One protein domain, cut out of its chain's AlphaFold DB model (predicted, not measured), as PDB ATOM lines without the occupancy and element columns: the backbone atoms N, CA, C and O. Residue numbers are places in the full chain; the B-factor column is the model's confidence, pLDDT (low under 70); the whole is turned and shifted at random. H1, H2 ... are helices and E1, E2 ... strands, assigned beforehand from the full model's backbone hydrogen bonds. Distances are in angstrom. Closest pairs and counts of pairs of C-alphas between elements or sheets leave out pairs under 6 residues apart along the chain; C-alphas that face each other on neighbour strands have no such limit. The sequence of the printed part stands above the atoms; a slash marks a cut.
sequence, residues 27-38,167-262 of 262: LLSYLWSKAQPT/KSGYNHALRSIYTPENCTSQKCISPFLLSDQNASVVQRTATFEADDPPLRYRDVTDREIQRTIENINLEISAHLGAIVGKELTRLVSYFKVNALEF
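This is residues 27 to 38 and 167 to 262 of the 262 residues of an uncharacterized protein of Nothophytophthora sp. Chile5 (UniProt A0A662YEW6). A strongly twisted sheet of five strands curls round one long helix, H2, which packs on one face of it as a second layer. A small helix, H1, is over E3, far from H2. The printed part has 108 residues, in the order E1 E2 E3 H1 E4 H2 E5; the mixed sheet has the order E1 E5 E2 E3 E4, and the class is mixed, helices and strands. It is compact, with a radius of gyration of the C-alphas of 15.1 A and spans of 48 by 35 by 24 A.

E1, residues 27 to 37, is an edge strand, parallel to E5, residues 250 to 257, with N 31 and O 254 2.9 A apart. E2, residues 170 to 179, is antiparallel to E5, with N 174 and O 255 at 2.8 A. E2 and E3, residues 182 to 193, form a hairpin, with N 175 and O 186 at 2.7 A. H1, residues 201 to 205, is on the sheet at a height of 8.0 A; its closest C-alphas to E3 are Arg 204 and Phe 192, 5.1 A. E4, residues 216 to 219, is the other edge strand, antiparallel to E3, with N 187 and O 218 at 2.7 A. H2, residues 223 to 244, is on the sheet; the closest C-alphas of H2 and E3 are Glu 230 and Cys 183, 5.9 A. H1 and H2 are apart. In both, every O i to N i+4 pair is within hydrogen-bond range.

E1 begins at C-alpha 27 (259.026, 163.670, 244.829) and is 30.3 A long. E2 measures 28.9 A, E3 32.5 A, H2 30.9 A and E5 21.8 A, ending at C-alpha 257 (257.748, 182.631, 251.033).

The C-alphas farthest apart, Asn 198 and Gly 245, are 48.5 A apart. Residues 39 to 166 are not printed; the gap is 20.5 A. No link printed whole is long. pLDDT is under 70 at residues 27 to 38, 209 to 213, 246 and 257 to 262.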
ATOM      1  N   LEU A  27     260.080 162.692 245.071       45.72
ATOM      2  CA  LEU A  27     259.026 163.670 244.829       45.72
ATOM      3  C   LEU A  27     259.633 165.072 244.716       45.72
ATOM      4  O   LEU A  27     260.392 165.502 245.587       45.72
ATOM      5  N   LEU A  28     259.255 165.778 243.652       45.22
ATOM      6  CA  LEU A  28     259.433 167.219 243.517       45.22
ATOM      7  C   LEU A  28     258.094 167.878 243.846       45.22
ATOM      8  O   LEU A  28     257.106 167.646 243.149       45.22
ATOM      9  N   SER A  29     258.051 168.673 244.914       52.16
ATOM     10  CA  SER A  29     256.846 169.419 245.289       52.16
ATOM     11  C   SER A  29     257.074 170.927 245.163       52.16
ATOM     12  O   SER A  29     258.126 171.450 245.537       52.16
ATOM     13  N   TYR A  30     256.088 171.631 244.600       53.59
ATOM     14  CA  TYR A  30     256.056 173.090 244.587       53.59
ATOM     15  C   TYR A  30     254.915 173.559 245.466       53.59
ATOM     16  O   TYR A  30     253.746 173.284 245.190       53.59
ATOM     17  N   LEU A  31     255.269 174.231 246.549       58.91
ATOM     18  CA  LEU A  31     254.336 174.659 247.571       58.91
ATOM     19  C   LEU A  31     254.466 176.169 247.720       58.91
ATOM     20  O   LEU A  31     255.538 176.751 247.555       58.91
ATOM     21  N   TRP A  32     253.372 176.837 248.052       63.56
ATOM     22  CA  TRP A  32     253.454 178.230 248.454       63.56
ATOM     23  C   TRP A  32     253.015 178.348 249.898       63.56
ATOM     24  O   TRP A  32     252.064 177.701 250.334       63.56
ATOM     25  N   SER A  33     253.740 179.157 250.658       52.94
ATOM     26  CA  SER A  33     253.445 179.383 252.063       52.94
ATOM     27  C   SER A  33     253.506 180.871 252.380       52.94
ATOM     28  O   SER A  33     254.280 181.645 251.811       52.94
ATOM     29  N   LYS A  34     252.638 181.298 253.292       56.66
ATOM     30  CA  LYS A  34     252.603 182.668 253.808       56.66
ATOM     31  C   LYS A  34     252.850 182.625 255.305       56.66
ATOM     32  O   LYS A  34     252.154 181.890 255.999       56.66
ATOM     33  N   ALA A  35     253.785 183.437 255.790       51.06
ATOM     34  CA  ALA A  35     253.892 183.726 257.213       51.06
ATOM     35  C   ALA A  35     252.730 184.648 257.615       51.06
ATOM     36  O   ALA A  35     252.522 185.695 256.993       51.06
ATOM     37  N   GLN A  36     251.941 184.252 258.611       54.44
ATOM     38  CA  GLN A  36     250.923 185.107 259.216       54.44
ATOM     39  C   GLN A  36     251.417 185.610 260.563       54.44
ATOM     40  O   GLN A  36     251.775 184.759 261.365       54.44
ATOM     41  N   PRO A  37     251.387 186.921 260.855       47.84
ATOM     42  CA  PRO A  37     251.723 187.405 262.185       47.84
ATOM     43  C   PRO A  37     250.796 186.755 263.220       47.84
ATOM     44  O   PRO A  37     249.577 186.726 263.037       47.84
ATOM     45  N   THR A  38     251.363 186.191 264.283       46.09
ATOM     46  CA  THR A  38     250.587 185.625 265.384       46.09
ATOM     47  C   THR A  38     249.791 186.740 266.046       46.09
ATOM     48  O   THR A  38     250.363 187.718 266.524       46.09
ATOM     49  N   LYS A 167     258.704 189.742 247.034       70.56
ATOM     50  CA  LYS A 167     258.851 191.164 247.413       70.56
ATOM     51  C   LYS A 167     260.184 191.809 247.008       70.56
ATOM     52  O   LYS A 167     260.241 193.013 246.828       70.56
ATOM     53  N   SER A 168     261.253 191.029 246.862       73.38
ATOM     54  CA  SER A 168     262.595 191.520 246.514       73.38
ATOM     55  C   SER A 168     262.779 191.928 245.049       73.38
ATOM     56  O   SER A 168     263.876 192.340 244.686       73.38
ATOM     57  N   GLY A 169     261.796 191.697 244.174       77.06
ATOM     58  CA  GLY A 169     261.939 191.851 242.721       77.06
ATOM     59  C   GLY A 169     262.747 190.736 242.039       77.06
ATOM     60  O   GLY A 169     262.449 190.376 240.907       77.06
ATOM     61  N   TYR A 170     263.704 190.113 242.732       82.38
ATOM     62  CA  TYR A 170     264.359 188.870 242.297       82.38
ATOM     63  C   TYR A 170     263.522 187.652 242.634       82.38
ATOM     64  O   TYR A 170     263.262 187.421 243.820       82.38
ATOM     65  N   ASN A 171     263.201 186.828 241.637       84.06
ATOM     66  CA  ASN A 171     262.483 185.589 241.882       84.06
ATOM     67  C   ASN A 171     263.321 184.634 242.739       84.06
ATOM     68  O   ASN A 171     264.461 184.327 242.403       84.06
ATOM     69  N   HIS A 172     262.759 184.131 243.836       83.56
ATOM     70  CA  HIS A 172     263.440 183.131 244.659       83.56
ATOM     71  C   HIS A 172     262.477 182.136 245.296       83.56
ATOM     72  O   HIS A 172     261.299 182.443 245.459       83.56
ATOM     73  N   ALA A 173     262.967 180.952 245.645       83.50
ATOM     74  CA  ALA A 173     262.239 179.934 246.397       83.50
ATOM     75  C   ALA A 173     263.118 179.398 247.537       83.50
ATOM     76  O   ALA A 173     264.343 179.444 247.449       83.50
ATOM     77  N   LEU A 174     262.509 178.895 248.609       83.50
ATOM     78  CA  LEU A 174     263.193 178.085 249.610       83.50
ATOM     79  C   LEU A 174     263.143 176.637 249.151       83.50
ATOM     80  O   LEU A 174     262.079 176.034 249.136       83.50
ATOM     81  N   ARG A 175     264.277 176.080 248.768       86.88
ATOM     82  CA  ARG A 175     264.443 174.655 248.550       86.88
ATOM     83  C   ARG A 175     264.666 173.971 249.888       86.88
ATOM     84  O   ARG A 175     265.564 174.363 250.627       86.88
ATOM     85  N   SER A 176     263.909 172.923 250.163       88.00
ATOM     86  CA  SER A 176     264.191 171.987 251.239       88.00
ATOM     87  C   SER A 176     264.544 170.623 250.677       88.00
ATOM     88  O   SER A 176     263.884 170.153 249.751       88.00
ATOM     89  N   ILE A 177     265.537 169.968 251.267       89.12
ATOM     90  CA  ILE A 177     265.835 168.559 251.018       89.12
ATOM     91  C   ILE A 177     265.619 167.832 252.336       89.12
ATOM     92  O   ILE A 177     266.397 168.010 253.274       89.12
ATOM     93  N   TYR A 178     264.552 167.048 252.383       89.25
ATOM     94  CA  TYR A 178     264.168 166.238 253.524       89.25
ATOM     95  C   TYR A 178     264.531 164.772 253.275       89.25
ATOM     96  O   TYR A 178     264.253 164.230 252.201       89.25
ATOM     97  N   THR A 179     265.122 164.142 254.281       88.00
ATOM     98  CA  THR A 179     265.258 162.693 254.459       88.00
ATOM     99  C   THR A 179     264.765 162.346 255.869       88.00
ATOM    100  O   THR A 179     264.615 163.254 256.692       88.00
ATOM    101  N   PRO A 180     264.509 161.066 256.193       82.75
ATOM    102  CA  PRO A 180     264.110 160.670 257.546       82.75
ATOM    103  C   PRO A 180     265.082 161.119 258.653       82.75
ATOM    104  O   PRO A 180     264.679 161.283 259.800       82.75
ATOM    105  N   GLU A 181     266.355 161.331 258.316       87.25
ATOM    106  CA  GLU A 181     267.417 161.691 259.258       87.25
ATOM    107  C   GLU A 181     267.693 163.198 259.337       87.25
ATOM    108  O   GLU A 181     268.289 163.651 260.314       87.25
ATOM    109  N   ASN A 182     267.349 163.975 258.303       89.81
ATOM    110  CA  ASN A 182     267.729 165.385 258.224       89.81
ATOM    111  C   ASN A 182     266.825 166.199 257.284       89.81
ATOM    112  O   ASN A 182     266.378 165.719 256.244       89.81
ATOM    113  N   CYS A 183     266.659 167.487 257.583       89.12
ATOM    114  CA  CYS A 183     266.008 168.454 256.711       89.12
ATOM    115  C   CYS A 183     266.897 169.687 256.508       89.12
ATOM    116  O   CYS A 183     267.076 170.510 257.402       89.12
ATOM    117  N   THR A 184     267.431 169.854 255.298       90.88
ATOM    118  CA  THR A 184     268.221 171.043 254.928       90.88
ATOM    119  C   THR A 184     267.364 172.044 254.165       90.88
ATOM    120  O   THR A 184     266.455 171.647 253.438       90.88
ATOM    121  N   SER A 185     267.632 173.344 254.325       88.06
ATOM    122  CA  SER A 185     266.875 174.419 253.668       88.06
ATOM    123  C   SER A 185     267.787 175.509 253.105       88.06
ATOM    124  O   SER A 185     268.617 176.071 253.821       88.06
ATOM    125  N   GLN A 186     267.599 175.855 251.832       88.38
ATOM    126  CA  GLN A 186     268.378 176.854 251.100       88.38
ATOM    127  C   GLN A 186     267.468 177.769 250.279       88.38
ATOM    128  O   GLN A 186     266.469 177.343 249.719       88.38
ATOM    129  N   LYS A 187     267.822 179.042 250.164       85.88
ATOM    130  CA  LYS A 187     267.244 179.983 249.201       85.88
ATOM    131  C   LYS A 187     267.887 179.760 247.835       85.88
ATOM    132  O   LYS A 187     269.099 179.904 247.717       85.88
ATOM    133  N   CYS A 188     267.072 179.494 246.822       87.06
ATOM    134  CA  CYS A 188     267.440 179.481 245.408       87.06
ATOM    135  C   CYS A 188     266.946 180.782 244.771       87.06
ATOM    136  O   CYS A 188     265.741 181.039 244.767       87.06
ATOM    137  N   ILE A 189     267.860 181.623 244.285       85.25
ATOM    138  CA  ILE A 189     267.566 182.991 243.839       85.25
ATOM    139  C   ILE A 189     267.983 183.147 242.374       85.25
ATOM    140  O   ILE A 189     269.148 182.910 242.045       85.25
ATOM    141  N   SER A 190     267.062 183.590 241.513       87.12
ATOM    142  CA  SER A 190     267.406 184.016 240.154       87.12
ATOM    143  C   SER A 190     268.345 185.227 240.221       87.12
ATOM    144  O   SER A 190     268.086 186.164 240.983       87.12
ATOM    145  N   PRO A 191     269.445 185.243 239.449       87.81
ATOM    146  CA  PRO A 191     270.363 186.376 239.435       87.81
ATOM    147  C   PRO A 191     269.789 187.599 238.708       87.81
ATOM    148  O   PRO A 191     270.357 188.683 238.844       87.81
ATOM    149  N   PHE A 192     268.689 187.440 237.967       87.44
ATOM    150  CA  PHE A 192     268.048 188.502 237.198       87.44
ATOM    151  C   PHE A 192     266.831 189.053 237.945       87.44
ATOM    152  O   PHE A 192     266.089 188.320 238.604       87.44
ATOM    153  N   LEU A 193     266.614 190.363 237.835       84.50
ATOM    154  CA  LEU A 193     265.377 190.972 238.310       84.50
ATOM    155  C   LEU A 193     264.207 190.477 237.459       84.50
ATOM    156  O   LEU A 193     264.335 190.342 236.243       84.50
ATOM    157  N   LEU A 194     263.032 190.301 238.067       81.69
ATOM    158  CA  LEU A 194     261.799 190.038 237.316       81.69
ATOM    159  C   LEU A 194     261.496 191.147 236.296       81.69
ATOM    160  O   LEU A 194     260.793 190.893 235.323       81.69
ATOM    161  N   SER A 195     262.053 192.343 236.488       80.94
ATOM    162  CA  SER A 195     261.935 193.490 235.594       80.94
ATOM    163  C   SER A 195     262.968 193.593 234.481       80.94
ATOM    164  O   SER A 195     262.827 194.452 233.615       80.94
ATOM    165  N   ASP A 196     263.998 192.749 234.480       84.19
ATOM    166  CA  ASP A 196     265.093 192.861 233.521       84.19
ATOM    167  C   ASP A 196     264.669 192.391 232.121       84.19
ATOM    168  O   ASP A 196     264.687 191.201 231.815       84.19
ATOM    169  N   GLN A 197     264.297 193.328 231.248       82.44
ATOM    170  CA  GLN A 197     263.884 193.010 229.878       82.44
ATOM    171  C   GLN A 197     265.032 192.493 228.993       82.44
ATOM    172  O   GLN A 197     264.767 191.934 227.930       82.44
ATOM    173  N   ASN A 198     266.293 192.628 229.421       86.69
ATOM    174  CA  ASN A 198     267.433 192.053 228.700       86.69
ATOM    175  C   ASN A 198     267.605 190.555 228.991       86.69
ATOM    176  O   ASN A 198     268.294 189.859 228.247       86.69
ATOM    177  N   ALA A 199     266.987 190.061 230.066       85.25
ATOM    178  CA  ALA A 199     266.968 188.655 230.425       85.25
ATOM    179  C   ALA A 199     265.674 187.991 229.940       85.25
ATOM    180  O   ALA A 199     264.565 188.528 230.058       85.25
ATOM    181  N   SER A 200     265.799 186.767 229.424       85.56
ATOM    182  CA  SER A 200     264.629 186.001 228.999       85.56
ATOM    183  C   SER A 200     263.693 185.734 230.180       85.56
ATOM    184  O   SER A 200     264.106 185.719 231.342       85.56
ATOM    185  N   VAL A 201     262.411 185.492 229.892       82.38
ATOM    186  CA  VAL A 201     261.430 185.127 230.926       82.38
ATOM    187  C   VAL A 201     261.933 183.938 231.753       82.38
ATOM    188  O   VAL A 201     261.938 184.019 232.976       82.38
ATOM    189  N   VAL A 202     262.450 182.898 231.090       83.31
ATOM    190  CA  VAL A 202     263.001 181.693 231.733       83.31
ATOM    191  C   VAL A 202     264.135 182.040 232.702       83.31
ATOM    192  O   VAL A 202     264.130 181.593 233.844       83.31
ATOM    193  N   GLN A 203     265.073 182.899 232.292       85.06
ATOM    194  CA  GLN A 203     266.183 183.331 233.149       85.06
ATOM    195  C   GLN A 203     265.695 184.099 234.386       85.06
ATOM    196  O   GLN A 203     266.175 183.869 235.500       85.06
ATOM    197  N   ARG A 204     264.711 184.989 234.214       85.25
ATOM    198  CA  ARG A 204     264.127 185.791 235.301       85.25
ATOM    199  C   ARG A 204     263.319 184.965 236.298       85.25
ATOM    200  O   ARG A 204     263.259 185.307 237.479       85.25
ATOM    201  N   THR A 205     262.679 183.890 235.846       84.19
ATOM    202  CA  THR A 205     261.785 183.073 236.678       84.19
ATOM    203  C   THR A 205     262.445 181.836 237.262       84.19
ATOM    204  O   THR A 205     261.872 181.248 238.180       84.19
ATOM    205  N   ALA A 206     263.632 181.460 236.792       82.62
ATOM    206  CA  ALA A 206     264.305 180.255 237.241       82.62
ATOM    207  C   ALA A 206     264.472 180.204 238.761       82.62
ATOM    208  O   ALA A 206     264.973 181.135 239.399       82.62
ATOM    209  N   THR A 207     264.032 179.094 239.343       74.75
ATOM    210  CA  THR A 207     264.194 178.815 240.779       74.75
ATOM    211  C   THR A 207     264.512 177.354 241.066       74.75
ATOM    212  O   THR A 207     264.687 176.999 242.233       74.75
ATOM    213  N   PHE A 208     264.627 176.529 240.022       72.31
ATOM    214  CA  PHE A 208     264.937 175.113 240.116       72.31
ATOM    215  C   PHE A 208     266.324 174.812 239.558       72.31
ATOM    216  O   PHE A 208     266.771 175.428 238.595       72.31
ATOM    217  N   GLU A 209     266.977 173.799 240.127       58.53
ATOM    218  CA  GLU A 209     268.274 173.307 239.640       58.53
ATOM    219  C   GLU A 209     268.215 172.853 238.171       58.53
ATOM    220  O   GLU A 209     269.217 172.930 237.471       58.53
ATOM    221  N   ALA A 210     267.043 172.416 237.699       60.44
ATOM    222  CA  ALA A 210     266.829 171.945 236.333       60.44
ATOM    223  C   ALA A 210     266.660 173.068 235.293       60.44
ATOM    224  O   ALA A 210     266.707 172.780 234.102       60.44
ATOM    225  N   ASP A 211     266.457 174.322 235.714       62.91
ATOM    226  CA  ASP A 211     266.184 175.426 234.782       62.91
ATOM    227  C   ASP A 211     267.454 175.908 234.043       62.91
ATOM    228  O   ASP A 211     267.350 176.681 233.092       62.91
ATOM    229  N   ASP A 212     268.643 175.497 234.506       58.75
ATOM    230  CA  ASP A 212     269.973 175.792 233.940       58.75
ATOM    231  C   ASP A 212     270.414 177.281 233.795       58.75
ATOM    232  O   ASP A 212     271.166 177.614 232.879       58.75
ATOM    233  N   PRO A 213     270.049 178.235 234.687       63.84
ATOM    234  CA  PRO A 213     270.832 179.458 234.876       63.84
ATOM    235  C   PRO A 213     271.677 179.394 236.159       63.84
ATOM    236  O   PRO A 213     271.423 178.572 237.043       63.84
ATOM    237  N   PRO A 214     272.655 180.305 236.335       73.75
ATOM    238  CA  PRO A 214     273.471 180.364 237.545       73.75
ATOM    239  C   PRO A 214     272.652 180.903 238.728       73.75
ATOM    240  O   PRO A 214     272.752 182.075 239.107       73.75
ATOM    241  N   LEU A 215     271.811 180.044 239.311       83.56
ATOM    242  CA  LEU A 215     271.080 180.331 240.537       83.56
ATOM    243  C   LEU A 215     272.060 180.669 241.659       83.56
ATOM    244  O   LEU A 215     273.095 180.026 241.839       83.56
ATOM    245  N   ARG A 216     271.708 181.678 242.453       86.00
ATOM    246  CA  ARG A 216     272.435 182.009 243.677       86.00
ATOM    247  C   ARG A 216     271.816 181.247 244.838       86.00
ATOM    248  O   ARG A 216     270.618 181.374 245.091       86.00
ATOM    249  N   TYR A 217     272.649 180.510 245.562       86.19
ATOM    250  CA  TYR A 217     272.244 179.769 246.751       86.19
ATOM    251  C   TYR A 217     272.620 180.542 248.011       86.19
ATOM    252  O   TYR A 217     273.699 181.132 248.092       86.19
ATOM    253  N   ARG A 218     271.720 180.564 248.993       85.00
ATOM    254  CA  ARG A 218     271.999 181.087 250.336       85.00
ATOM    255  C   ARG A 218     271.363 180.192 251.377       85.00
ATOM    256  O   ARG A 218     270.209 179.810 251.215       85.00
ATOM    257  N   ASP A 219     272.058 179.926 252.468       84.19
ATOM    258  CA  ASP A 219     271.462 179.154 253.551       84.19
ATOM    259  C   ASP A 219     270.315 179.932 254.206       84.19
ATOM    260  O   ASP A 219     270.341 181.162 254.341       84.19
ATOM    261  N   VAL A 220     269.263 179.209 254.588       82.44
ATOM    262  CA  VAL A 220     268.207 179.770 255.432       82.44
ATOM    263  C   VAL A 220     268.736 179.752 256.855       82.44
ATOM    264  O   VAL A 220     268.846 178.684 257.431       82.44
ATOM    265  N   THR A 221     269.087 180.901 257.426       80.38
ATOM    266  CA  THR A 221     269.626 180.983 258.800       80.38
ATOM    267  C   THR A 221     268.543 181.069 259.876       80.38
ATOM    268  O   THR A 221     268.832 180.939 261.062       80.38
ATOM    269  N   ASP A 222     267.300 181.317 259.469       78.44
ATOM    270  CA  ASP A 222     266.154 181.438 260.361       78.44
ATOM    271  C   ASP A 222     265.688 180.052 260.831       78.44
ATOM    272  O   ASP A 222     265.185 179.246 260.042       78.44
ATOM    273  N   ARG A 223     265.869 179.779 262.127       81.56
ATOM    274  CA  ARG A 223     265.554 178.483 262.745       81.56
ATOM    275  C   ARG A 223     264.058 178.181 262.789       81.56
ATOM    276  O   ARG A 223     263.685 177.010 262.772       81.56
ATOM    277  N   GLU A 224     263.203 179.195 262.871       77.31
ATOM    278  CA  GLU A 224     261.752 178.996 262.901       77.31
ATOM    279  C   GLU A 224     261.242 178.602 261.513       77.31
ATOM    280  O   GLU A 224     260.483 177.639 261.380       77.31
ATOM    281  N   ILE A 225     261.742 179.269 260.467       76.69
ATOM    282  CA  ILE A 225     261.468 178.897 259.070       76.69
ATOM    283  C   ILE A 225     261.945 177.472 258.792       76.69
ATOM    284  O   ILE A 225     261.194 176.684 258.219       76.69
ATOM    285  N   GLN A 226     263.164 177.124 259.220       82.56
ATOM    286  CA  GLN A 226     263.697 175.766 259.080       82.56
ATOM    287  C   GLN A 226     262.788 174.726 259.747       82.56
ATOM    288  O   GLN A 226     262.353 173.791 259.078       82.56
ATOM    289  N   ARG A 227     262.437 174.925 261.027       84.31
ATOM    290  CA  ARG A 227     261.555 174.013 261.776       84.31
ATOM    291  C   ARG A 227     260.182 173.885 261.121       84.31
ATOM    292  O   ARG A 227     259.611 172.803 261.066       84.31
ATOM    293  N   THR A 228     259.644 174.987 260.612       80.00
ATOM    294  CA  THR A 228     258.339 174.974 259.947       80.00
ATOM    295  C   THR A 228     258.377 174.178 258.645       80.00
ATOM    296  O   THR A 228     257.498 173.358 258.393       80.00
ATOM    297  N   ILE A 229     259.405 174.390 257.823       81.88
ATOM    298  CA  ILE A 229     259.618 173.633 256.586       81.88
ATOM    299  C   ILE A 229     259.796 172.142 256.883       81.88
ATOM    300  O   ILE A 229     259.223 171.303 256.191       81.88
ATOM    301  N   GLU A 230     260.567 171.811 257.916       87.50
ATOM    302  CA  GLU A 230     260.760 170.437 258.376       87.50
ATOM    303  C   GLU A 230     259.435 169.788 258.791       87.50
ATOM    304  O   GLU A 230     259.102 168.722 258.275       87.50
ATOM    305  N   ASN A 231     258.625 170.463 259.613       85.44
ATOM    306  CA  ASN A 231     257.300 169.981 260.013       85.44
ATOM    307  C   ASN A 231     256.381 169.730 258.807       85.44
ATOM    308  O   ASN A 231     255.719 168.697 258.744       85.44
ATOM    309  N   ILE A 232     256.376 170.630 257.817       81.19
ATOM    310  CA  ILE A 232     255.590 170.442 256.587       81.19
ATOM    311  C   ILE A 232     256.062 169.196 255.823       81.19
ATOM    312  O   ILE A 232     255.241 168.398 255.372       81.19
ATOM    313  N   ASN A 233     257.376 169.003 255.673       84.81
ATOM    314  CA  ASN A 233     257.908 167.822 254.990       84.81
ATOM    315  C   ASN A 233     257.607 166.524 255.762       84.81
ATOM    316  O   ASN A 233     257.295 165.513 255.130       84.81
ATOM    317  N   LEU A 234     257.628 166.557 257.099       85.19
ATOM    318  CA  LEU A 234     257.226 165.439 257.959       85.19
ATOM    319  C   LEU A 234     255.755 165.064 257.748       85.19
ATOM    320  O   LEU A 234     255.445 163.891 257.540       85.19
ATOM    321  N   GLU A 235     254.852 166.047 257.743       83.31
ATOM    322  CA  GLU A 235     253.423 165.823 257.492       83.31
ATOM    323  C   GLU A 235     253.171 165.242 256.096       83.31
ATOM    324  O   GLU A 235     252.422 164.271 255.953       83.31
ATOM    325  N   ILE A 236     253.834 165.784 255.065       79.38
ATOM    326  CA  ILE A 236     253.764 165.257 253.694       79.38
ATOM    327  C   ILE A 236     254.252 163.808 253.659       79.38
ATOM    328  O   ILE A 236     253.588 162.953 253.075       79.38
ATOM    329  N   SER A 237     255.389 163.526 254.296       81.38
ATOM    330  CA  SER A 237     255.971 162.186 254.351       81.38
ATOM    331  C   SER A 237     255.036 161.183 255.021       81.38
ATOM    332  O   SER A 237     254.753 160.131 254.449       81.38
ATOM    333  N   ALA A 238     254.485 161.527 256.187       80.00
ATOM    334  CA  ALA A 238     253.546 160.674 256.912       80.00
ATOM    335  C   ALA A 238     252.268 160.410 256.100       80.00
ATOM    336  O   ALA A 238     251.804 159.271 256.005       80.00
ATOM    337  N   HIS A 239     251.717 161.450 255.470       75.19
ATOM    338  CA  HIS A 239     250.521 161.332 254.644       75.19
ATOM    339  C   HIS A 239     250.750 160.453 253.408       75.19
ATOM    340  O   HIS A 239     249.957 159.554 253.126       75.19
ATOM    341  N   LEU A 240     251.852 160.676 252.685       73.38
ATOM    342  CA  LEU A 240     252.211 159.865 251.523       73.38
ATOM    343  C   LEU A 240     252.516 158.422 251.919       73.38
ATOM    344  O   LEU A 240     252.069 157.512 251.227       73.38
ATOM    345  N   GLY A 241     253.197 158.201 253.043       72.12
ATOM    346  CA  GLY A 241     253.446 156.864 253.574       72.12
ATOM    347  C   GLY A 241     252.152 156.096 253.838       72.12
ATOM    348  O   GLY A 241     252.037 154.938 253.440       72.12
ATOM    349  N   ALA A 242     251.141 156.755 254.413       72.94
ATOM    350  CA  ALA A 242     249.835 156.150 254.668       72.94
ATOM    351  C   ALA A 242     249.050 155.811 253.386       72.94
ATOM    352  O   ALA A 242     248.343 154.807 253.352       72.94
ATOM    353  N   ILE A 243     249.161 156.633 252.336       71.56
ATOM    354  CA  ILE A 243     248.444 156.420 251.065       71.56
ATOM    355  C   ILE A 243     249.151 155.394 250.180       71.56
ATOM    356  O   ILE A 243     248.508 154.539 249.578       71.56
ATOM    357  N   VAL A 244     250.470 155.521 250.052       74.38
ATOM    358  CA  VAL A 244     251.274 154.757 249.093       74.38
ATOM    359  C   VAL A 244     251.790 153.453 249.709       74.38
ATOM    360  O   VAL A 244     252.158 152.535 248.979       74.38
ATOM    361  N   GLY A 245     251.818 153.350 251.042       72.88
ATOM    362  CA  GLY A 245     252.333 152.184 251.764       72.88
ATOM    363  C   GLY A 245     253.855 152.034 251.668       72.88
ATOM    364  O   GLY A 245     254.368 150.925 251.795       72.88
ATOM    365  N   LYS A 246     254.577 153.127 251.388       69.94
ATOM    366  CA  LYS A 246     256.034 153.142 251.203       69.94
ATOM    367  C   LYS A 246     256.686 154.242 252.022       69.94
ATOM    368  O   LYS A 246     256.137 155.332 252.150       69.94
ATOM    369  N   GLU A 247     257.885 153.961 252.513       70.62
ATOM    370  CA  GLU A 247     258.712 154.947 253.201       70.62
ATOM    371  C   GLU A 247     259.328 155.939 252.203       70.62
ATOM    372  O   GLU A 247     259.811 155.561 251.130       70.62
ATOM    373  N   LEU A 248     259.284 157.224 252.551       75.50
ATOM    374  CA  LEU A 248     259.853 158.303 251.754       75.50
ATOM    375  C   LEU A 248     261.331 158.479 252.113       75.50
ATOM    376  O   LEU A 248     261.659 158.926 253.207       75.50
ATOM    377  N   THR A 249     262.228 158.169 251.179       80.12
ATOM    378  CA  THR A 249     263.680 158.269 251.412       80.12
ATOM    379  C   THR A 249     264.229 159.668 251.145       80.12
ATOM    380  O   THR A 249     265.223 160.067 251.748       80.12
ATOM    381  N   ARG A 250     263.602 160.427 250.236       82.38
ATOM    382  CA  ARG A 250     263.997 161.803 249.927       82.38
ATOM    383  C   ARG A 250     262.843 162.615 249.349       82.38
ATOM    384  O   ARG A 250     262.217 162.213 248.370       82.38
ATOM    385  N   LEU A 251     262.646 163.813 249.886       81.25
ATOM    386  CA  LEU A 251     261.691 164.803 249.402       81.25
ATOM    387  C   LEU A 251     262.410 166.116 249.111       81.25
ATOM    388  O   LEU A 251     263.086 166.661 249.982       81.25
ATOM    389  N   VAL A 252     262.257 166.629 247.890       82.56
ATOM    390  CA  VAL A 252     262.712 167.979 247.549       82.56
ATOM    391  C   VAL A 252     261.494 168.858 247.332       82.56
ATOM    392  O   VAL A 252     260.707 168.638 246.409       82.56
ATOM    393  N   SER A 253     261.355 169.870 248.176       82.06
ATOM    394  CA  SER A 253     260.229 170.801 248.142       82.06
ATOM    395  C   SER A 253     260.747 172.209 247.899       82.06
ATOM    396  O   SER A 253     261.781 172.595 248.435       82.06
ATOM    397  N   TYR A 254     260.041 172.986 247.088       80.12
ATOM    398  CA  TYR A 254     260.361 174.386 246.841       80.12
ATOM    399  C   TYR A 254     259.199 175.255 247.315       80.12
ATOM    400  O   TYR A 254     258.064 175.073 246.875       80.12
ATOM    401  N   PHE A 255     259.492 176.207 248.199       75.69
ATOM    402  CA  PHE A 255     258.520 177.095 248.822       75.69
ATOM    403  C   PHE A 255     258.699 178.532 248.343       75.69
ATOM    404  O   PHE A 255     259.768 179.121 248.510       75.69
ATOM    405  N   LYS A 256     257.644 179.160 247.821       74.69
ATOM    406  CA  LYS A 256     257.605 180.633 247.769       74.69
ATOM    407  C   LYS A 256     257.171 181.152 249.129       74.69
ATOM    408  O   LYS A 256     256.085 180.804 249.581       74.69
ATOM    409  N   VAL A 257     258.004 181.995 249.736       64.75
ATOM    410  CA  VAL A 257     257.748 182.631 251.033       64.75
ATOM    411  C   VAL A 257     257.589 184.138 250.852       64.75
ATOM    412  O   VAL A 257     258.338 184.759 250.103       64.75
ATOM    413  N   ASN A 258     256.630 184.733 251.565       57.81
ATOM    414  CA  ASN A 258     256.443 186.187 251.667       57.81
ATOM    415  C   ASN A 258     256.215 186.922 250.338       57.81
ATOM    416  O   ASN A 258     256.834 187.949 250.070       57.81
ATOM    417  N   ALA A 259     255.271 186.445 249.531       46.03
ATOM    418  CA  ALA A 259     254.878 187.145 248.312       46.03
ATOM    419  C   ALA A 259     253.705 188.124 248.481       46.03
ATOM    420  O   ALA A 259     253.693 189.150 247.811       46.03
ATOM    421  N   LEU A 260     252.723 187.860 249.354       39.09
ATOM    422  CA  LEU A 260     251.464 188.620 249.334       39.09
ATOM    423  C   LEU A 260     250.837 188.813 250.722       39.09
ATOM    424  O   LEU A 260     250.574 187.857 251.454       39.09
ATOM    425  N   GLU A 261     250.506 190.062 251.040       34.78
ATOM    426  CA  GLU A 261     249.398 190.402 251.933       34.78
ATOM    427  C   GLU A 261     248.085 190.073 251.197       34.78
ATOM    428  O   GLU A 261     247.536 190.899 250.480       34.78
ATOM    429  N   PHE A 262     247.648 188.808 251.242       35.88
ATOM    430  CA  PHE A 262     246.283 188.421 250.832       35.88
ATOM    431  C   PHE A 262     245.188 189.059 251.675       35.88
ATOM    432  O   PHE A 262     245.388 189.042 252.914       35.88
TER     433      PHE A 262